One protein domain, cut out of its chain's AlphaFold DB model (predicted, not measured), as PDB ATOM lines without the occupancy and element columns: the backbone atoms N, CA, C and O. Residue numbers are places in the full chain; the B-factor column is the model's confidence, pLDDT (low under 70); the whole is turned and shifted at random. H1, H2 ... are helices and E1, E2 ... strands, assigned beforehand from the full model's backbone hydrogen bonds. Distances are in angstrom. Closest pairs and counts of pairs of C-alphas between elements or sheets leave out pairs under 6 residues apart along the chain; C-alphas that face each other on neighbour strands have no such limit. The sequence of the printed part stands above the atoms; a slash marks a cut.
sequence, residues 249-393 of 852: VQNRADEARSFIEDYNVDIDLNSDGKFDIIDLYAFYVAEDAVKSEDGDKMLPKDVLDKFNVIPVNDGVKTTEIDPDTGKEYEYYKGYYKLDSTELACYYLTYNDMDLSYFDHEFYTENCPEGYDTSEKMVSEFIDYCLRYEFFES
ATOM      1  N   VAL A 249     -43.779  -1.253  22.735       69.31
ATOM      2  CA  VAL A 249     -42.689  -1.257  23.722       69.31
ATOM      3  C   VAL A 249     -41.437  -0.573  23.171       69.31
ATOM      4  O   VAL A 249     -40.771   0.134  23.919       69.31
ATOM      5  N   GLN A 250     -41.154  -0.687  21.866       76.69
ATOM      6  CA  GLN A 250     -40.038   0.027  21.230       76.69
ATOM      7  C   GLN A 250     -40.255   1.545  21.274       76.69
ATOM      8  O   GLN A 250     -39.342   2.273  21.647       76.69
ATOM      9  N   ASN A 251     -41.469   2.025  20.970       77.00
ATOM     10  CA  ASN A 251     -41.777   3.458  21.037       77.00
ATOM     11  C   ASN A 251     -41.603   3.997  22.469       77.00
ATOM     12  O   ASN A 251     -40.891   4.978  22.668       77.00
ATOM     13  N   ARG A 252     -42.163   3.307  23.477       83.44
ATOM     14  CA  ARG A 252     -41.993   3.675  24.898       83.44
ATOM     15  C   ARG A 252     -40.530   3.616  25.341       83.44
ATOM     16  O   ARG A 252     -40.075   4.495  26.066       83.44
ATOM     17  N   ALA A 253     -39.772   2.620  24.881       84.19
ATOM     18  CA  ALA A 253     -38.342   2.497  25.151       84.19
ATOM     19  C   ALA A 253     -37.526   3.642  24.534       84.19
ATOM     20  O   ALA A 253     -36.580   4.116  25.161       84.19
ATOM     21  N   ASP A 254     -37.885   4.105  23.336       83.06
ATOM     22  CA  ASP A 254     -37.217   5.213  22.648       83.06
ATOM     23  C   ASP A 254     -37.581   6.576  23.260       83.06
ATOM     24  O   ASP A 254     -36.730   7.464  23.357       83.06
ATOM     25  N   GLU A 255     -38.808   6.726  23.760       83.44
ATOM     26  CA  GLU A 255     -39.267   7.885  24.537       83.44
ATOM     27  C   GLU A 255     -38.566   7.953  25.906       83.44
ATOM     28  O   GLU A 255     -37.966   8.978  26.245       83.44
ATOM     29  N   ALA A 256     -38.535   6.840  26.648       87.00
ATOM     30  CA  ALA A 256     -37.802   6.696  27.908       87.00
ATOM     31  C   ALA A 256     -36.299   6.958  27.729       87.00
ATOM     32  O   ALA A 256     -35.690   7.707  28.496       87.00
ATOM     33  N   ARG A 257     -35.701   6.404  26.669       87.75
ATOM     34  CA  ARG A 257     -34.311   6.658  26.282       87.75
ATOM     35  C   ARG A 257     -34.052   8.138  26.019       87.75
ATOM     36  O   ARG A 257     -33.085   8.685  26.544       87.75
ATOM     37  N   SER A 258     -34.905   8.779  25.219       85.75
ATOM     38  CA  SER A 258     -34.776  10.202  24.890       85.75
ATOM     39  C   SER A 258     -34.836  11.058  26.155       85.75
ATOM     40  O   SER A 258     -34.024  11.960  26.322       85.75
ATOM     41  N   PHE A 259     -35.721  10.717  27.096       84.75
ATOM     42  CA  PHE A 259     -35.801  11.367  28.403       84.75
ATOM     43  C   PHE A 259     -34.514  11.190  29.234       84.75
ATOM     44  O   PHE A 259     -34.001  12.161  29.794       84.75
ATOM     45  N   ILE A 260     -33.958   9.976  29.291       86.81
ATOM     46  CA  ILE A 260     -32.701   9.688  30.004       86.81
ATOM     47  C   ILE A 260     -31.529  10.483  29.400       86.81
ATOM     48  O   ILE A 260     -30.746  11.070  30.152       86.81
ATOM     49  N   GLU A 261     -31.429  10.540  28.067       86.75
ATOM     50  CA  GLU A 261     -30.372  11.263  27.345       86.75
ATOM     51  C   GLU A 261     -30.516  12.800  27.468       86.75
ATOM     52  O   GLU A 261     -29.541  13.464  27.829       86.75
ATOM     53  N   ASP A 262     -31.708  13.377  27.252       85.38
ATOM     54  CA  ASP A 262     -31.942  14.838  27.289       85.38
ATOM     55  C   ASP A 262     -31.789  15.444  28.694       85.38
ATOM     56  O   ASP A 262     -31.262  16.552  28.849       85.38
ATOM     57  N   TYR A 263     -32.246  14.736  29.733       83.56
ATOM     58  CA  TYR A 263     -32.182  15.212  31.119       83.56
ATOM     59  C   TYR A 263     -30.934  14.735  31.879       83.56
ATOM     60  O   TYR A 263     -30.715  15.185  33.006       83.56
ATOM     61  N   ASN A 264     -30.097  13.878  31.274       85.69
ATOM     62  CA  ASN A 264     -28.944  13.227  31.911       85.69
ATOM     63  C   ASN A 264     -29.366  12.530  33.227       85.69
ATOM     64  O   ASN A 264     -28.858  12.837  34.311       85.69
ATOM     65  N   VAL A 265     -30.343  11.625  33.137       87.75
ATOM     66  CA  VAL A 265     -30.885  10.901  34.300       87.75
ATOM     67  C   VAL A 265     -29.876   9.862  34.798       87.75
ATOM     68  O   VAL A 265     -29.347   9.073  34.018       87.75
ATOM     69  N   ASP A 266     -29.620   9.852  36.106       89.19
ATOM     70  CA  ASP A 266     -28.776   8.851  36.764       89.19
ATOM     71  C   ASP A 266     -29.613   7.603  37.087       89.19
ATOM     72  O   ASP A 266     -30.256   7.529  38.133       89.19
ATOM     73  N   ILE A 267     -29.662   6.663  36.136       89.50
ATOM     74  CA  ILE A 267     -30.436   5.412  36.240       89.50
ATOM     75  C   ILE A 267     -29.719   4.301  37.030       89.50
ATOM     76  O   ILE A 267     -30.351   3.307  37.366       89.50
ATOM     77  N   ASP A 268     -28.436   4.479  37.361       93.00
ATOM     78  CA  ASP A 268     -27.687   3.670  38.340       93.00
ATOM     79  C   ASP A 268     -28.166   4.064  39.749       93.00
ATOM     80  O   ASP A 268     -27.531   4.857  40.446       93.00
ATOM     81  N   LEU A 269     -29.357   3.624  40.157       92.12
ATOM     82  CA  LEU A 269     -29.948   4.032  41.434       92.12
ATOM     83  C   LEU A 269     -29.200   3.428  42.631       92.12
ATOM     84  O   LEU A 269     -29.054   4.098  43.658       92.12
ATOM     85  N   ASN A 270     -28.689   2.203  42.499       91.56
ATOM     86  CA  ASN A 270     -28.005   1.480  43.572       91.56
ATOM     87  C   ASN A 270     -26.533   1.929  43.778       91.56
ATOM     88  O   ASN A 270     -25.983   1.760  44.869       91.56
ATOM     89  N   SER A 271     -25.932   2.608  42.790       91.50
ATOM     90  CA  SER A 271     -24.546   3.112  42.759       91.50
ATOM     91  C   SER A 271     -23.432   2.053  42.645       91.50
ATOM     92  O   SER A 271     -22.299   2.319  43.073       91.50
ATOM     93  N   ASP A 272     -23.698   0.878  42.064       90.38
ATOM     94  CA  ASP A 272     -22.684  -0.158  41.795       90.38
ATOM     95  C   ASP A 272     -21.821   0.120  40.549       90.38
ATOM     96  O   ASP A 272     -20.724  -0.442  40.422       90.38
ATOM     97  N   GLY A 273     -22.247   1.052  39.688       87.44
ATOM     98  CA  GLY A 273     -21.565   1.418  38.446       87.44
ATOM     99  C   GLY A 273     -22.131   0.753  37.188       87.44
ATOM    100  O   GLY A 273     -21.425   0.693  36.172       87.44
ATOM    101  N   LYS A 274     -23.366   0.247  37.245       90.12
ATOM    102  CA  LYS A 274     -24.137  -0.321  36.128       90.12
ATOM    103  C   LYS A 274     -25.558   0.256  36.115       90.12
ATOM    104  O   LYS A 274     -25.931   1.043  36.969       90.12
ATOM    105  N   PHE A 275     -26.328  -0.147  35.113       91.31
ATOM    106  CA  PHE A 275     -27.783  -0.136  35.154       91.31
ATOM    107  C   PHE A 275     -28.220  -1.586  34.953       91.31
ATOM    108  O   PHE A 275     -27.943  -2.156  33.894       91.31
ATOM    109  N   ASP A 276     -28.817  -2.208  35.966       92.62
ATOM    110  CA  ASP A 276     -29.374  -3.557  35.845       92.62
ATOM    111  C   ASP A 276     -30.755  -3.714  36.507       92.62
ATOM    112  O   ASP A 276     -31.419  -2.738  36.866       92.62
ATOM    113  N   ILE A 277     -31.243  -4.953  36.590       94.19
ATOM    114  CA  ILE A 277     -32.578  -5.275  37.105       94.19
ATOM    115  C   ILE A 277     -32.804  -4.761  38.538       94.19
ATOM    116  O   ILE A 277     -33.932  -4.422  38.896       94.19
ATOM    117  N   ILE A 278     -31.744  -4.648  39.349       95.38
ATOM    118  CA  ILE A 278     -31.824  -4.149  40.727       95.38
ATOM    119  C   ILE A 278     -32.066  -2.632  40.751       95.38
ATOM    120  O   ILE A 278     -32.709  -2.137  41.674       95.38
ATOM    121  N   ASP A 279     -31.622  -1.891  39.730       95.25
ATOM    122  CA  ASP A 279     -31.927  -0.464  39.575       95.25
ATOM    123  C   ASP A 279     -33.352  -0.233  39.078       95.25
ATOM    124  O   ASP A 279     -34.045   0.644  39.591       95.25
ATOM    125  N   LEU A 280     -33.822  -1.049  38.129       95.25
ATOM    126  CA  LEU A 280     -35.218  -1.020  37.685       95.25
ATOM    127  C   LEU A 280     -36.174  -1.356  38.846       95.25
ATOM    128  O   LEU A 280     -37.183  -0.678  39.041       95.25
ATOM    129  N   TYR A 281     -35.816  -2.341  39.672       96.19
ATOM    130  CA  TYR A 281     -36.545  -2.662  40.898       96.19
ATOM    131  C   TYR A 281     -36.453  -1.538  41.944       96.19
ATOM    132  O   TYR A 281     -37.469  -1.150  42.519       96.19
ATOM    133  N   ALA A 282     -35.273  -0.937  42.148       95.06
ATOM    134  CA  ALA A 282     -35.119   0.243  43.005       95.06
ATOM    135  C   ALA A 282     -36.021   1.400  42.550       95.06
ATOM    136  O   ALA A 282     -36.605   2.087  43.383       95.06
ATOM    137  N   PHE A 283     -36.166   1.599  41.238       94.94
ATOM    138  CA  PHE A 283     -37.049   2.607  40.664       94.94
ATOM    139  C   PHE A 283     -38.507   2.320  41.032       94.94
ATOM    140  O   PHE A 283     -39.177   3.196  41.577       94.94
ATOM    141  N   TYR A 284     -38.970   1.083  40.814       94.69
ATOM    142  CA  TYR A 284     -40.322   0.635  41.159       94.69
ATOM    143  C   TYR A 284     -40.653   0.833  42.646       94.69
ATOM    144  O   TYR A 284     -41.635   1.497  42.984       94.69
ATOM    145  N   VAL A 285     -39.800   0.337  43.551       94.31
ATOM    146  CA  VAL A 285     -40.015   0.487  45.002       94.31
ATOM    147  C   VAL A 285     -39.965   1.966  45.414       94.31
ATOM    148  O   VAL A 285     -40.746   2.397  46.268       94.31
ATOM    149  N   ALA A 286     -39.110   2.782  44.785       92.50
ATOM    150  CA  ALA A 286     -39.055   4.220  45.042       92.50
ATOM    151  C   ALA A 286     -40.353   4.934  44.635       92.50
ATOM    152  O   ALA A 286     -40.786   5.847  45.345       92.50
ATOM    153  N   GLU A 287     -41.013   4.493  43.557       91.12
ATOM    154  CA  GLU A 287     -42.288   5.060  43.112       91.12
ATOM    155  C   GLU A 287     -43.386   4.950  44.168       91.12
ATOM    156  O   GLU A 287     -44.266   5.810  44.197       91.12
ATOM    157  N   ASP A 288     -43.379   3.916  45.017       89.00
ATOM    158  CA  ASP A 288     -44.320   3.779  46.137       89.00
ATOM    159  C   ASP A 288     -43.791   4.344  47.455       89.00
ATOM    160  O   ASP A 288     -44.532   5.017  48.178       89.00
ATOM    161  N   ALA A 289     -42.490   4.215  47.718       89.56
ATOM    162  CA  ALA A 289     -41.853   4.812  48.886       89.56
ATOM    163  C   ALA A 289     -42.085   6.336  48.968       89.56
ATOM    164  O   ALA A 289     -42.348   6.846  50.056       89.56
ATOM    165  N   VAL A 290     -42.088   7.071  47.844       86.19
ATOM    166  CA  VAL A 290     -42.409   8.519  47.845       86.19
ATOM    167  C   VAL A 290     -43.889   8.845  48.104       86.19
ATOM    168  O   VAL A 290     -44.214   9.998  48.391       86.19
ATOM    169  N   LYS A 291     -44.793   7.860  48.015       84.75
ATOM    170  CA  LYS A 291     -46.220   7.991  48.373       84.75
ATOM    171  C   LYS A 291     -46.491   7.611  49.837       84.75
ATOM    172  O   LYS A 291     -47.512   8.018  50.393       84.75
ATOM    173  N   SER A 292     -45.603   6.822  50.445       83.12
ATOM    174  CA  SER A 292     -45.766   6.202  51.763       83.12
ATOM    175  C   SER A 292     -45.230   7.073  52.910       83.12
ATOM    176  O   SER A 292     -44.131   7.616  52.833       83.12
ATOM    177  N   GLU A 293     -45.953   7.141  54.039       79.00
ATOM    178  CA  GLU A 293     -45.427   7.750  55.280       79.00
ATOM    179  C   GLU A 293     -44.227   6.973  55.865       79.00
ATOM    180  O   GLU A 293     -43.498   7.504  56.702       79.00
ATOM    181  N   ASP A 294     -44.018   5.730  55.418       81.44
ATOM    182  CA  ASP A 294     -42.979   4.809  55.886       81.44
ATOM    183  C   ASP A 294     -41.867   4.552  54.843       81.44
ATOM    184  O   ASP A 294     -41.011   3.697  55.066       81.44
ATOM    185  N   GLY A 295     -41.826   5.314  53.738       77.06
ATOM    186  CA  GLY A 295     -40.900   5.112  52.608       77.06
ATOM    187  C   GLY A 295     -39.406   5.055  52.959       77.06
ATOM    188  O   GLY A 295     -38.677   4.262  52.369       77.06
ATOM    189  N   ASP A 296     -38.966   5.786  53.993       80.50
ATOM    190  CA  ASP A 296     -37.604   5.732  54.577       80.50
ATOM    191  C   ASP A 296     -37.200   4.325  55.107       80.50
ATOM    192  O   ASP A 296     -36.073   4.134  55.571       80.50
ATOM    193  N   LYS A 297     -38.119   3.346  55.102       85.38
ATOM    194  CA  LYS A 297     -37.892   1.931  55.456       85.38
ATOM    195  C   LYS A 297     -37.865   0.986  54.250       85.38
ATOM    196  O   LYS A 297     -37.497  -0.170  54.434       85.38
ATOM    197  N   MET A 298     -38.321   1.442  53.081       89.81
ATOM    198  CA  MET A 298     -38.541   0.599  51.897       89.81
ATOM    199  C   MET A 298     -37.327   0.572  50.960       89.81
ATOM    200  O   MET A 298     -37.136  -0.389  50.219       89.81
ATOM    201  N   LEU A 299     -36.500   1.621  51.006       93.50
ATOM    202  CA  LEU A 299     -35.218   1.714  50.313       93.50
ATOM    203  C   LEU A 299     -34.194   2.481  51.164       93.50
ATOM    204  O   LEU A 299     -34.579   3.311  51.997       93.50
ATOM    205  N   PRO A 300     -32.883   2.292  50.921       93.69
ATOM    206  CA  PRO A 300     -31.849   3.151  51.484       93.69
ATOM    207  C   PRO A 300     -32.058   4.620  51.091       93.69
ATOM    208  O   PRO A 300     -32.429   4.947  49.961       93.69
ATOM    209  N   LYS A 301     -31.791   5.534  52.031       90.62
ATOM    210  CA  LYS A 301     -32.073   6.963  51.844       90.62
ATOM    211  C   LYS A 301     -31.344   7.576  50.641       90.62
ATOM    212  O   LYS A 301     -31.877   8.479  50.009       90.62
ATOM    213  N   ASP A 302     -30.137   7.126  50.339       91.50
ATOM    214  CA  ASP A 302     -29.332   7.582  49.208       91.50
ATOM    215  C   ASP A 302     -29.909   7.155  47.848       91.50
ATOM    216  O   ASP A 302     -29.880   7.952  46.911       91.50
ATOM    217  N   VAL A 303     -30.543   5.980  47.771       93.44
ATOM    218  CA  VAL A 303     -31.315   5.528  46.597       93.44
ATOM    219  C   VAL A 303     -32.556   6.412  46.406       93.44
ATOM    220  O   VAL A 303     -32.816   6.909  45.311       93.44
ATOM    221  N   LEU A 304     -33.283   6.706  47.493       91.50
ATOM    222  CA  LEU A 304     -34.423   7.632  47.462       91.50
ATOM    223  C   LEU A 304     -34.003   9.069  47.123       91.50
ATOM    224  O   LEU A 304     -34.696   9.740  46.360       91.50
ATOM    225  N   ASP A 305     -32.881   9.560  47.651       91.25
ATOM    226  CA  ASP A 305     -32.363  10.901  47.348       91.25
ATOM    227  C   ASP A 305     -31.896  11.012  45.878       91.25
ATOM    228  O   ASP A 305     -31.987  12.106  45.318       91.25
ATOM    229  N   LYS A 306     -31.475   9.911  45.224       91.56
ATOM    230  CA  LYS A 306     -31.288   9.848  43.758       91.56
ATOM    231  C   LYS A 306     -32.617   9.901  43.002       91.56
ATOM    232  O   LYS A 306     -32.789  10.761  42.142       91.56
ATOM    233  N   PHE A 307     -33.576   9.038  43.340       91.25
ATOM    234  CA  PHE A 307     -34.884   9.012  42.671       91.25
ATOM    235  C   PHE A 307     -35.599  10.376  42.743       91.25
ATOM    236  O   PHE A 307     -36.109  10.878  41.746       91.25
ATOM    237  N   ASN A 308     -35.555  11.042  43.902       89.00
ATOM    238  CA  ASN A 308     -36.193  12.347  44.119       89.00
ATOM    239  C   ASN A 308     -35.535  13.532  43.375       89.00
ATOM    240  O   ASN A 308     -36.066  14.644  43.447       89.00
ATOM    241  N   VAL A 309     -34.404  13.347  42.676       88.31
ATOM    242  CA  VAL A 309     -33.837  14.373  41.773       88.31
ATOM    243  C   VAL A 309     -34.090  14.097  40.287       88.31
ATOM    244  O   VAL A 309     -33.724  14.932  39.455       88.31
ATOM    245  N   ILE A 310     -34.748  12.986  39.941       86.75
ATOM    246  CA  ILE A 310     -35.207  12.723  38.573       86.75
ATOM    247  C   ILE A 310     -36.306  13.746  38.218       86.75
ATOM    248  O   ILE A 310     -37.224  13.955  39.017       86.75
ATOM    249  N   PRO A 311     -36.237  14.431  37.059       77.50
ATOM    250  CA  PRO A 311     -37.235  15.436  36.704       77.50
ATOM    251  C   PRO A 311     -38.645  14.852  36.567       77.50
ATOM    252  O   PRO A 311     -38.842  13.797  35.972       77.50
ATOM    253  N   VAL A 312     -39.646  15.590  37.043       68.81
ATOM    254  CA  VAL A 312     -41.056  15.343  36.715       68.81
ATOM    255  C   VAL A 312     -41.461  16.344  35.638       68.81
ATOM    256  O   VAL A 312     -41.297  17.552  35.823       68.81
ATOM    257  N   ASN A 313     -41.957  15.855  34.501       59.84
ATOM    258  CA  ASN A 313     -42.357  16.706  33.384       59.84
ATOM    259  C   ASN A 313     -43.831  17.122  33.526       59.84
ATOM    260  O   ASN A 313     -44.739  16.386  33.140       59.84
ATOM    261  N   ASP A 314     -44.065  18.307  34.099       55.38
ATOM    262  CA  ASP A 314     -45.382  18.957  34.120       55.38
ATOM    263  C   ASP A 314     -45.765  19.380  32.684       55.38
ATOM    264  O   ASP A 314     -45.493  20.504  32.249       55.38
ATOM    265  N   GLY A 315     -46.353  18.444  31.929       56.06
ATOM    266  CA  GLY A 315     -46.526  18.528  30.476       56.06
ATOM    267  C   GLY A 315     -47.212  19.799  29.962       56.06
ATOM    268  O   GLY A 315     -48.138  20.350  30.566       56.06
ATOM    269  N   VAL A 316     -46.793  20.267  28.783       54.34
ATOM    270  CA  VAL A 316     -47.271  21.528  28.204       54.34
ATOM    271  C   VAL A 316     -48.630  21.324  27.539       54.34
ATOM    272  O   VAL A 316     -48.734  20.696  26.482       54.34
ATOM    273  N   LYS A 317     -49.684  21.907  28.125       61.84
ATOM    274  CA  LYS A 317     -51.015  21.912  27.503       61.84
ATOM    275  C   LYS A 317     -50.937  22.532  26.104       61.84
ATOM    276  O   LYS A 317     -50.567  23.695  25.949       61.84
ATOM    277  N   THR A 318     -51.282  21.729  25.112       63.16
ATOM    278  CA  THR A 318     -51.158  21.988  23.681       63.16
ATOM    279  C   THR A 318     -52.512  21.736  23.024       63.16
ATOM    280  O   THR A 318     -53.329  20.967  23.527       63.16
ATOM    281  N   THR A 319     -52.760  22.397  21.900       73.00
ATOM    282  CA  THR A 319     -53.959  22.183  21.092       73.00
ATOM    283  C   THR A 319     -53.508  21.916  19.669       73.00
ATOM    284  O   THR A 319     -52.840  22.768  19.079       73.00
ATOM    285  N   GLU A 320     -53.853  20.754  19.122       74.12
ATOM    286  CA  GLU A 320     -53.831  20.554  17.672       74.12
ATOM    287  C   GLU A 320     -55.228  20.741  17.097       74.12
ATOM    288  O   GLU A 320     -56.236  20.622  17.795       74.12
ATOM    289  N   ILE A 321     -55.264  21.087  15.816       75.31
ATOM    290  CA  ILE A 321     -56.489  21.166  15.035       75.31
ATOM    291  C   ILE A 321     -56.386  20.044  14.017       75.31
ATOM    292  O   ILE A 321     -55.455  20.034  13.212       75.31
ATOM    293  N   ASP A 322     -57.319  19.103  14.085       63.84
ATOM    294  CA  ASP A 322     -57.489  18.069  13.069       63.84
ATOM    295  C   ASP A 322     -57.657  18.757  11.695       63.84
ATOM    296  O   ASP A 322     -58.537  19.618  11.561       63.84
ATOM    297  N   PRO A 323     -56.798  18.459  10.699       52.28
ATOM    298  CA  PRO A 323     -56.783  19.180   9.429       52.28
ATOM    299  C   PRO A 323     -58.020  18.903   8.568       52.28
ATOM    300  O   PRO A 323     -58.383  19.758   7.758       52.28
ATOM    301  N   ASP A 324     -58.675  17.757   8.765       57.81
ATOM    302  CA  ASP A 324     -59.776  17.270   7.935       57.81
ATOM    303  C   ASP A 324     -61.138  17.567   8.580       57.81
ATOM    304  O   ASP A 324     -62.079  17.973   7.894       57.81
ATOM    305  N   THR A 325     -61.253  17.448   9.910       75.19
ATOM    306  CA  THR A 325     -62.491  17.783  10.647       75.19
ATOM    307  C   THR A 325     -62.510  19.200  11.233       75.19
ATOM    308  O   THR A 325     -63.561  19.666  11.682       75.19
ATOM    309  N   GLY A 326     -61.377  19.913  11.230       69.38
ATOM    310  CA  GLY A 326     -61.247  21.284  11.747       69.38
ATOM    311  C   GLY A 326     -61.440  21.408  13.263       69.38
ATOM    312  O   GLY A 326     -61.731  22.494  13.770       69.38
ATOM    313  N   LYS A 327     -61.349  20.291  13.986       63.50
ATOM    314  CA  LYS A 327     -61.745  20.154  15.389       63.50
ATOM    315  C   LYS A 327     -60.531  20.302  16.305       63.50
ATOM    316  O   LYS A 327     -59.484  19.715  16.051       63.50
ATOM    317  N   GLU A 328     -60.670  21.092  17.367       76.12
ATOM    318  CA  GLU A 328     -59.588  21.327  18.330       76.12
ATOM    319  C   GLU A 328     -59.483  20.173  19.340       76.12
ATOM    320  O   GLU A 328     -60.442  19.862  20.051       76.12
ATOM    321  N   TYR A 329     -58.298  19.569  19.427       64.50
ATOM    322  CA  TYR A 329     -57.939  18.528  20.387       64.50
ATOM    323  C   TYR A 329     -56.941  19.101  21.397       64.50
ATOM    324  O   TYR A 329     -55.763  19.292  21.092       64.50
ATOM    325  N   GLU A 330     -57.413  19.392  22.612       64.94
ATOM    326  CA  GLU A 330     -56.544  19.775  23.728       64.94
ATOM    327  C   GLU A 330     -55.884  18.532  24.344       64.94
ATOM    328  O   GLU A 330     -56.566  17.691  24.931       64.94
ATOM    329  N   TYR A 331     -54.557  18.444  24.278       56.19
ATOM    330  CA  TYR A 331     -53.764  17.384  24.902       56.19
ATOM    331  C   TYR A 331     -52.526  17.965  25.594       56.19
ATOM    332  O   TYR A 331     -52.078  19.068  25.286       56.19
ATOM    333  N   TYR A 332     -51.945  17.254  26.557       53.38
ATOM    334  CA  TYR A 332     -50.722  17.717  27.216       53.38
ATOM    335  C   TYR A 332     -49.497  17.125  26.516       53.38
ATOM    336  O   TYR A 332     -49.168  15.955  26.696       53.38
ATOM    337  N   LYS A 333     -48.815  17.938  25.706       49.69
ATOM    338  CA  LYS A 333     -47.594  17.534  25.006       49.69
ATOM    339  C   LYS A 333     -46.445  17.488  26.012       49.69
ATOM    340  O   LYS A 333     -46.046  18.523  26.548       49.69
ATOM    341  N   GLY A 334     -45.941  16.285  26.282       53.50
ATOM    342  CA  GLY A 334     -44.877  16.059  27.262       53.50
ATOM    343  C   GLY A 334     -45.341  15.602  28.648       53.50
ATOM    344  O   GLY A 334     -44.659  15.909  29.619       53.50
ATOM    345  N   TYR A 335     -46.447  14.855  28.772       48.44
ATOM    346  CA  TYR A 335     -46.573  13.935  29.913       48.44
ATOM    347  C   TYR A 335     -45.657  12.729  29.694       48.44
ATOM    348  O   TYR A 335     -46.086  11.686  29.225       48.44
ATOM    349  N   TYR A 336     -44.389  12.915  30.052       56.00
ATOM    350  CA  TYR A 336     -43.458  11.833  30.344       56.00
ATOM    351  C   TYR A 336     -42.802  12.165  31.674       56.00
ATOM    352  O   TYR A 336     -41.769  12.832  31.747       56.00
ATOM    353  N   LYS A 337     -43.453  11.726  32.749       63.53
ATOM    354  CA  LYS A 337     -42.691  11.243  33.890       63.53
ATOM    355  C   LYS A 337     -42.106   9.915  33.413       63.53
ATOM    356  O   LYS A 337     -42.872   9.096  32.934       63.53
ATOM    357  N   LEU A 338     -40.796   9.718  33.521       80.81
ATOM    358  CA  LEU A 338     -40.234   8.374  33.426       80.81
ATOM    359  C   LEU A 338     -40.800   7.579  34.610       80.81
ATOM    360  O   LEU A 338     -40.472   7.909  35.753       80.81
ATOM    361  N   ASP A 339     -41.698   6.626  34.365       87.12
ATOM    362  CA  ASP A 339     -42.159   5.688  35.390       87.12
ATOM    363  C   ASP A 339     -41.466   4.319  35.266       87.12
ATOM    364  O   ASP A 339     -40.648   4.081  34.367       87.12
ATOM    365  N   SER A 340     -41.713   3.438  36.232       90.00
ATOM    366  CA  SER A 340     -41.098   2.107  36.283       90.00
ATOM    367  C   SER A 340     -41.425   1.232  35.069       90.00
ATOM    368  O   SER A 340     -40.584   0.429  34.667       90.00
ATOM    369  N   THR A 341     -42.580   1.415  34.429       88.50
ATOM    370  CA  THR A 341     -42.993   0.664  33.235       88.50
ATOM    371  C   THR A 341     -42.369   1.219  31.950       88.50
ATOM    372  O   THR A 341     -41.935   0.435  31.104       88.50
ATOM    373  N   GLU A 342     -42.177   2.540  31.822       88.25
ATOM    374  CA  GLU A 342     -41.317   3.107  30.763       88.25
ATOM    375  C   GLU A 342     -39.859   2.646  30.903       88.25
ATOM    376  O   GLU A 342     -39.224   2.258  29.916       88.25
ATOM    377  N   LEU A 343     -39.314   2.668  32.124       90.19
ATOM    378  CA  LEU A 343     -37.942   2.221  32.366       90.19
ATOM    379  C   LEU A 343     -37.796   0.707  32.148       90.19
ATOM    380  O   LEU A 343     -36.740   0.259  31.697       90.19
ATOM    381  N   ALA A 344     -38.855  -0.074  32.380       90.81
ATOM    382  CA  ALA A 344     -38.905  -1.484  32.018       90.81
ATOM    383  C   ALA A 344     -38.947  -1.690  30.498       90.81
ATOM    384  O   ALA A 344     -38.155  -2.483  29.989       90.81
ATOM    385  N   CYS A 345     -39.763  -0.934  29.750       87.50
ATOM    386  CA  CYS A 345     -39.737  -0.943  28.279       87.50
ATOM    387  C   CYS A 345     -38.314  -0.699  27.761       87.50
ATOM    388  O   CYS A 345     -37.819  -1.450  26.916       87.50
ATOM    389  N   TYR A 346     -37.636   0.320  28.302       89.31
ATOM    390  CA  TYR A 346     -36.240   0.628  27.995       89.31
ATOM    391  C   TYR A 346     -35.297  -0.532  28.341       89.31
ATOM    392  O   TYR A 346     -34.529  -0.967  27.478       89.31
ATOM    393  N   TYR A 347     -35.374  -1.068  29.564       89.31
ATOM    394  CA  TYR A 347     -34.520  -2.167  30.013       89.31
ATOM    395  C   TYR A 347     -34.667  -3.398  29.114       89.31
ATOM    396  O   TYR A 347     -33.679  -3.847  28.529       89.31
ATOM    397  N   LEU A 348     -35.903  -3.876  28.939       83.00
ATOM    398  CA  LEU A 348     -36.263  -5.042  28.132       83.00
ATOM    399  C   LEU A 348     -35.864  -4.868  26.662       83.00
ATOM    400  O   LEU A 348     -35.423  -5.822  26.023       83.00
ATOM    401  N   THR A 349     -35.998  -3.661  26.110       83.81
ATOM    402  CA  THR A 349     -35.642  -3.379  24.713       83.81
ATOM    403  C   THR A 349     -34.133  -3.412  24.494       83.81
ATOM    404  O   THR A 349     -33.683  -4.042  23.534       83.81
ATOM    405  N   TYR A 350     -33.364  -2.767  25.377       82.69
ATOM    406  CA  TYR A 350     -31.959  -2.422  25.138       82.69
ATOM    407  C   TYR A 350     -30.917  -3.275  25.881       82.69
ATOM    408  O   TYR A 350     -29.728  -3.129  25.594       82.69
ATOM    409  N   ASN A 351     -31.323  -4.164  26.794       82.25
ATOM    410  CA  ASN A 351     -30.420  -5.016  27.578       82.25
ATOM    411  C   ASN A 351     -30.752  -6.508  27.405       82.25
ATOM    412  O   ASN A 351     -31.866  -6.877  27.029       82.25
ATOM    413  N   ASP A 352     -29.773  -7.365  27.702       78.44
ATOM    414  CA  ASP A 352     -29.984  -8.811  27.793       78.44
ATOM    415  C   ASP A 352     -30.797  -9.154  29.057       78.44
ATOM    416  O   ASP A 352     -30.565  -8.596  30.129       78.44
ATOM    417  N   MET A 353     -31.731 -10.099  28.933       78.56
ATOM    418  CA  MET A 353     -32.572 -10.600  30.027       78.56
ATOM    419  C   MET A 353     -32.038 -11.933  30.566       78.56
ATOM    420  O   MET A 353     -31.738 -12.837  29.785       78.56
ATOM    421  N   ASP A 354     -32.037 -12.094  31.891       83.00
ATOM    422  CA  ASP A 354     -31.979 -13.401  32.552       83.00
ATOM    423  C   ASP A 354     -33.395 -13.819  32.998       83.00
ATOM    424  O   ASP A 354     -34.195 -12.982  33.417       83.00
ATOM    425  N   LEU A 355     -33.730 -15.110  32.898       77.19
ATOM    426  CA  LEU A 355     -35.042 -15.621  33.314       77.19
ATOM    427  C   LEU A 355     -35.205 -15.696  34.837       77.19
ATOM    428  O   LEU A 355     -36.332 -15.635  35.322       77.19
ATOM    429  N   SER A 356     -34.105 -15.749  35.593       84.19
ATOM    430  CA  SER A 356     -34.143 -15.698  37.062       84.19
ATOM    431  C   SER A 356     -34.745 -14.398  37.609       84.19
ATOM    432  O   SER A 356     -35.185 -14.358  38.752       84.19
ATOM    433  N   TYR A 357     -34.862 -13.347  36.789       88.50
ATOM    434  CA  TYR A 357     -35.532 -12.098  37.162       88.50
ATOM    435  C   TYR A 357     -37.056 -12.252  37.349       88.50
ATOM    436  O   TYR A 357     -37.693 -11.340  37.871       88.50
ATOM    437  N   PHE A 358     -37.647 -13.388  36.964       83.19
ATOM    438  CA  PHE A 358     -39.051 -13.725  37.236       83.19
ATOM    439  C   PHE A 358     -39.237 -14.599  38.493       83.19
ATOM    440  O   PHE A 358     -40.376 -14.855  38.886       83.19
ATOM    441  N   ASP A 359     -38.151 -15.040  39.138       83.19
ATOM    442  CA  ASP A 359     -38.198 -15.797  40.392       83.19
ATOM    443  C   ASP A 359     -38.146 -14.843  41.596       83.19
ATOM    444  O   ASP A 359     -37.227 -14.036  41.734       83.19
ATOM    445  N   HIS A 360     -39.089 -14.970  42.535       84.38
ATOM    446  CA  HIS A 360     -39.116 -14.137  43.745       84.38
ATOM    447  C   HIS A 360     -37.811 -14.232  44.564       84.38
ATOM    448  O   HIS A 360     -37.313 -13.231  45.089       84.38
ATOM    449  N   GLU A 361     -37.235 -15.437  44.667       86.75
ATOM    450  CA  GLU A 361     -36.019 -15.685  45.451       86.75
ATOM    451  C   GLU A 361     -34.828 -14.838  44.961       86.75
ATOM    452  O   GLU A 361     -34.038 -14.377  45.790       86.75
ATOM    453  N   PHE A 362     -34.752 -14.518  43.658       93.12
ATOM    454  CA  PHE A 362     -33.692 -13.686  43.079       93.12
ATOM    455  C   PHE A 362     -33.563 -12.335  43.795       93.12
ATOM    456  O   PHE A 362     -32.459 -11.949  44.187       93.12
ATOM    457  N   TYR A 363     -34.677 -11.639  44.031       93.62
ATOM    458  CA  TYR A 363     -34.667 -10.328  44.683       93.62
ATOM    459  C   TYR A 363     -34.247 -10.442  46.148       93.62
ATOM    460  O   TYR A 363     -33.434  -9.644  46.612       93.62
ATOM    461  N   THR A 364     -34.706 -11.480  46.854       90.00
ATOM    462  CA  THR A 364     -34.325 -11.721  48.257       90.00
ATOM    463  C   THR A 364     -32.859 -12.127  48.447       90.00
ATOM    464  O   THR A 364     -32.306 -11.890  49.520       90.00
ATOM    465  N   GLU A 365     -32.214 -12.715  47.431       93.69
ATOM    466  CA  GLU A 365     -30.792 -13.082  47.479       93.69
ATOM    467  C   GLU A 365     -29.848 -11.982  46.956       93.69
ATOM    468  O   GLU A 365     -28.703 -11.917  47.409       93.69
ATOM    469  N   ASN A 366     -30.300 -11.124  46.029       94.81
ATOM    470  CA  ASN A 366     -29.429 -10.183  45.307       94.81
ATOM    471  C   ASN A 366     -29.651  -8.694  45.641       94.81
ATOM    472  O   ASN A 366     -28.747  -7.894  45.391       94.81
ATOM    473  N   CYS A 367     -30.792  -8.287  46.214       93.69
ATOM    474  CA  CYS A 367     -31.004  -6.880  46.580       93.69
ATOM    475  C   CYS A 367     -30.132  -6.443  47.784       93.69
ATOM    476  O   CYS A 367     -29.912  -7.230  48.711       93.69
ATOM    477  N   PRO A 368     -29.663  -5.179  47.831       90.94
ATOM    478  CA  PRO A 368     -28.929  -4.640  48.978       90.94
ATOM    479  C   PRO A 368     -29.731  -4.605  50.295       90.94
ATOM    480  O   PRO A 368     -30.958  -4.500  50.310       90.94
ATOM    481  N   GLU A 369     -29.020  -4.608  51.431       88.81
ATOM    482  CA  GLU A 369     -29.632  -4.457  52.763       88.81
ATOM    483  C   GLU A 369     -30.395  -3.121  52.866       88.81
ATOM    484  O   GLU A 369     -29.802  -2.047  52.751       88.81
ATOM    485  N   GLY A 370     -31.708  -3.195  53.114       88.62
ATOM    486  CA  GLY A 370     -32.597  -2.032  53.231       88.62
ATOM    487  C   GLY A 370     -33.612  -1.864  52.093       88.62
ATOM    488  O   GLY A 370     -34.354  -0.889  52.121       88.62
ATOM    489  N   TYR A 371     -33.651  -2.784  51.125       93.62
ATOM    490  CA  TYR A 371     -34.701  -2.875  50.103       93.62
ATOM    491  C   TYR A 371     -35.916  -3.672  50.623       93.62
ATOM    492  O   TYR A 371     -35.747  -4.682  51.310       93.62
ATOM    493  N   ASP A 372     -37.137  -3.256  50.272       92.94
ATOM    494  CA  ASP A 372     -38.393  -3.954  50.596       92.94
ATOM    495  C   ASP A 372     -38.656  -5.150  49.666       92.94
ATOM    496  O   ASP A 372     -39.547  -5.127  48.820       92.94
ATOM    497  N   THR A 373     -37.889  -6.227  49.845       92.56
ATOM    498  CA  THR A 373     -38.088  -7.503  49.133       92.56
ATOM    499  C   THR A 373     -39.250  -8.322  49.720       92.56
ATOM    500  O   THR A 373     -39.098  -9.517  49.997       92.56
ATOM    501  N   SER A 374     -40.385  -7.683  50.015       88.69
ATOM    502  CA  SER A 374     -41.597  -8.375  50.464       88.69
ATOM    503  C   SER A 374     -42.342  -9.027  49.299       88.69
ATOM    504  O   SER A 374     -42.324  -8.536  48.171       88.69
ATOM    505  N   GLU A 375     -43.039 -10.125  49.599       81.81
ATOM    506  CA  GLU A 375     -43.723 -10.984  48.622       81.81
ATOM    507  C   GLU A 375     -44.686 -10.216  47.714       81.81
ATOM    508  O   GLU A 375     -44.660 -10.383  46.495       81.81
ATOM    509  N   LYS A 376     -45.435  -9.270  48.290       83.69
ATOM    510  CA  LYS A 376     -46.272  -8.327  47.545       83.69
ATOM    511  C   LYS A 376     -45.450  -7.430  46.605       83.69
ATOM    512  O   LYS A 376     -45.716  -7.408  45.410       83.69
ATOM    513  N   MET A 377     -44.447  -6.723  47.133       86.56
ATOM    514  CA  MET A 377     -43.664  -5.724  46.391       86.56
ATOM    515  C   MET A 377     -42.882  -6.335  45.218       86.56
ATOM    516  O   MET A 377     -42.807  -5.751  44.140       86.56
ATOM    517  N   VAL A 378     -42.309  -7.525  45.417       88.44
ATOM    518  CA  VAL A 378     -41.598  -8.269  44.366       88.44
ATOM    519  C   VAL A 378     -42.577  -8.826  43.325       88.44
ATOM    520  O   VAL A 378     -42.297  -8.743  42.132       88.44
ATOM    521  N   SER A 379     -43.737  -9.350  43.737       80.44
ATOM    522  CA  SER A 379     -44.719  -9.910  42.794       80.44
ATOM    523  C   SER A 379     -45.369  -8.835  41.922       80.44
ATOM    524  O   SER A 379     -45.430  -9.000  40.707       80.44
ATOM    525  N   GLU A 380     -45.779  -7.701  42.504       84.69
ATOM    526  CA  GLU A 380     -46.325  -6.574  41.735       84.69
ATOM    527  C   GLU A 380     -45.284  -6.011  40.748       84.69
ATOM    528  O   GLU A 380     -45.632  -5.684  39.612       84.69
ATOM    529  N   PHE A 381     -43.996  -5.971  41.116       89.50
ATOM    530  CA  PHE A 381     -42.923  -5.625  40.178       89.50
ATOM    531  C   PHE A 381     -42.813  -6.622  39.012       89.50
ATOM    532  O   PHE A 381     -42.791  -6.211  37.848       89.50
ATOM    533  N   ILE A 382     -42.759  -7.927  39.305       86.00
ATOM    534  CA  ILE A 382     -42.623  -8.976  38.285       86.00
ATOM    535  C   ILE A 382     -43.827  -8.976  37.334       86.00
ATOM    536  O   ILE A 382     -43.635  -9.119  36.127       86.00
ATOM    537  N   ASP A 383     -45.051  -8.776  37.824       78.44
ATOM    538  CA  ASP A 383     -46.239  -8.712  36.966       78.44
ATOM    539  C   ASP A 383     -46.270  -7.441  36.105       78.44
ATOM    540  O   ASP A 383     -46.353  -7.542  34.876       78.44
ATOM    541  N   TYR A 384     -46.184  -6.251  36.716       81.81
ATOM    542  CA  TYR A 384     -46.391  -4.984  36.003       81.81
ATOM    543  C   TYR A 384     -45.187  -4.543  35.165       81.81
ATOM    544  O   TYR A 384     -45.378  -4.061  34.053       81.81
ATOM    545  N   CYS A 385     -43.957  -4.702  35.662       86.06
ATOM    546  CA  CYS A 385     -42.761  -4.242  34.946       86.06
ATOM    547  C   CYS A 385     -42.159  -5.321  34.042       86.06
ATOM    548  O   CYS A 385     -41.621  -4.990  32.990       86.06
ATOM    549  N   LEU A 386     -42.228  -6.605  34.418       85.94
ATOM    550  CA  LEU A 386     -41.605  -7.674  33.630       85.94
ATOM    551  C   LEU A 386     -42.619  -8.406  32.753       85.94
ATOM    552  O   LEU A 386     -42.573  -8.255  31.537       85.94
ATOM    553  N   ARG A 387     -43.545  -9.186  33.320       79.38
ATOM    554  CA  ARG A 387     -44.439 -10.073  32.548       79.38
ATOM    555  C   ARG A 387     -45.350  -9.318  31.580       79.38
ATOM    556  O   ARG A 387     -45.563  -9.814  30.474       79.38
ATOM    557  N   TYR A 388     -45.882  -8.159  31.971       77.25
ATOM    558  CA  TYR A 388     -46.759  -7.358  31.111       77.25
ATOM    559  C   TYR A 388     -46.007  -6.753  29.913       77.25
ATOM    560  O   TYR A 388     -46.342  -7.043  28.765       77.25
ATOM    561  N   GLU A 389     -44.934  -5.996  30.160       79.25
ATOM    562  CA  GLU A 389     -44.137  -5.363  29.096       79.25
ATOM    563  C   GLU A 389     -43.401  -6.395  28.219       79.25
ATOM    564  O   GLU A 389     -43.259  -6.225  27.008       79.25
ATOM    565  N   PHE A 390     -42.978  -7.528  28.791       75.94
ATOM    566  CA  PHE A 390     -42.395  -8.640  28.038       75.94
ATOM    567  C   PHE A 390     -43.411  -9.314  27.105       75.94
ATOM    568  O   PHE A 390     -43.047  -9.702  25.990       75.94
ATOM    569  N   PHE A 391     -44.683  -9.390  27.510       71.94
ATOM    570  CA  PHE A 391     -45.781  -9.794  26.633       71.94
ATOM    571  C   PHE A 391     -46.032  -8.761  25.518       71.94
ATOM    572  O   PHE A 391     -45.973  -9.139  24.347       71.94
ATOM    573  N   GLU A 392     -46.226  -7.474  25.840       67.81
ATOM    574  CA  GLU A 392     -46.458  -6.416  24.832       67.81
ATOM    575  C   GLU A 392     -45.279  -6.290  23.845       67.81
ATOM    576  O   GLU A 392     -45.477  -5.942  22.682       67.81
ATOM    577  N   SER A 393     -44.056  -6.655  24.258       64.38
ATOM    578  CA  SER A 393     -42.878  -6.690  23.378       64.38
ATOM    579  C   SER A 393     -42.916  -7.796  22.309       64.38
ATOM    580  O   SER A 393     -42.054  -7.818  21.426       64.38
TER     581      SER A 393
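This is residues 249 to 393 of the 852 residues of an uncharacterized protein of Ruminococcus flavefaciens (UniProt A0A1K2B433). A body of crossed helices has one long arm, the hairpin of strands E1 and E2, sticking out of it and making much of the model's length. In the middle of the body H2 and H4 run opposite ways; H4 lies between H1 on one side and H7 on the other, H3 packs on H2, and H6 packs on H7. The printed part has 145 residues, with seven named helices and two named strands in the order H1 H2 H3 E1 E2 H4 H5 H6 H7; the sheet, order E1 - E2, is antiparallel and the class is mostly helix. The whole is only just compact, close to loose, with a radius of gyration of the C-alphas of 17.1 A, and elongated, spanning 58 by 32 by 28 A.

H1, residues 249 to 263, touches H4, residues 340 to 350, about perpendicular at 78 degrees; their closest C-alphas, of Ala 253 and Tyr 346, are 4.0 A apart. H2, residues 277 to 289, touches H4 at a shallow tilt of 11 degrees, opposite ways, closest at the C-alphas of Tyr 284 and Ser 340, 5.2 A. With residues 282 to 286 alone, H2 touches H3, residues 301 to 307, about perpendicular at 84 degrees, closest at the C-alphas of Ala 286 and Leu 304, 6.2 A. E1, residues 316 to 321, and E2, residues 328 to 333, form an antiparallel hairpin at 150 degrees; N 318 and O 331 are 2.8 A apart and N 329 and O 320 are 2.8 A apart, within hydrogen-bond range. Both strands are apart from H1 and H2, among others. H7, residues 375 to 392, is the hub, touching four helices. With residues 384 to 390 alone it touches H4 at a steep tilt of 52 degrees, the same way, closest at the C-alphas of Thr 341 and Cys 385, 5.2 A. H7 and H2 only just touch, with 3 pairs of C-alphas within 8 A, through residues 377 to 381 of H7 and 281 to 285 of H2; the closest, of Tyr 284 and Phe 381, are 6.8 A apart. H5, residues 355 to 358, only just touches H7, also with 3 pairs, closest at the C-alphas of Phe 358 and Ile 382, 6.0 A. H6, residues 360 to 366, touches residues 375 to 379 of H7, about perpendicular at 74 degrees, closest at the C-alphas of His 360 and Val 378, 6.4 A. Every O i to N i+4 pair is within hydrogen-bond range in H1, H3 and H4; the counts are 8 of 9 in H2, 2 of 3 in H6 and 11 of 14 in H7, and H5 is too short for such a pair.

H1 begins at C-alpha 249, (-42.689, -1.257, 23.722), and is 20.9 A long; H2 is 18.1 A, H3 9.8 A. E1 is 16.1 A and E2 14.2 A, from C-alpha 328 at (-59.588, 21.327, 18.330). H4 is 15.1 A, H5 5.9 A and H6 10.6 A. H7, 24.4 A, ends at C-alpha 392, (-46.458, -6.416, 24.832).

The C-alphas farthest apart, of Asp 324 and Glu 369, are 58.2 A apart. The printed part has no cut; the links H1 to H2 and H2 to H3 are long. The mean pLDDT of the printed part is 82.3; it is under 70 at 24 residues, among them 312 to 318 and 329 to 337.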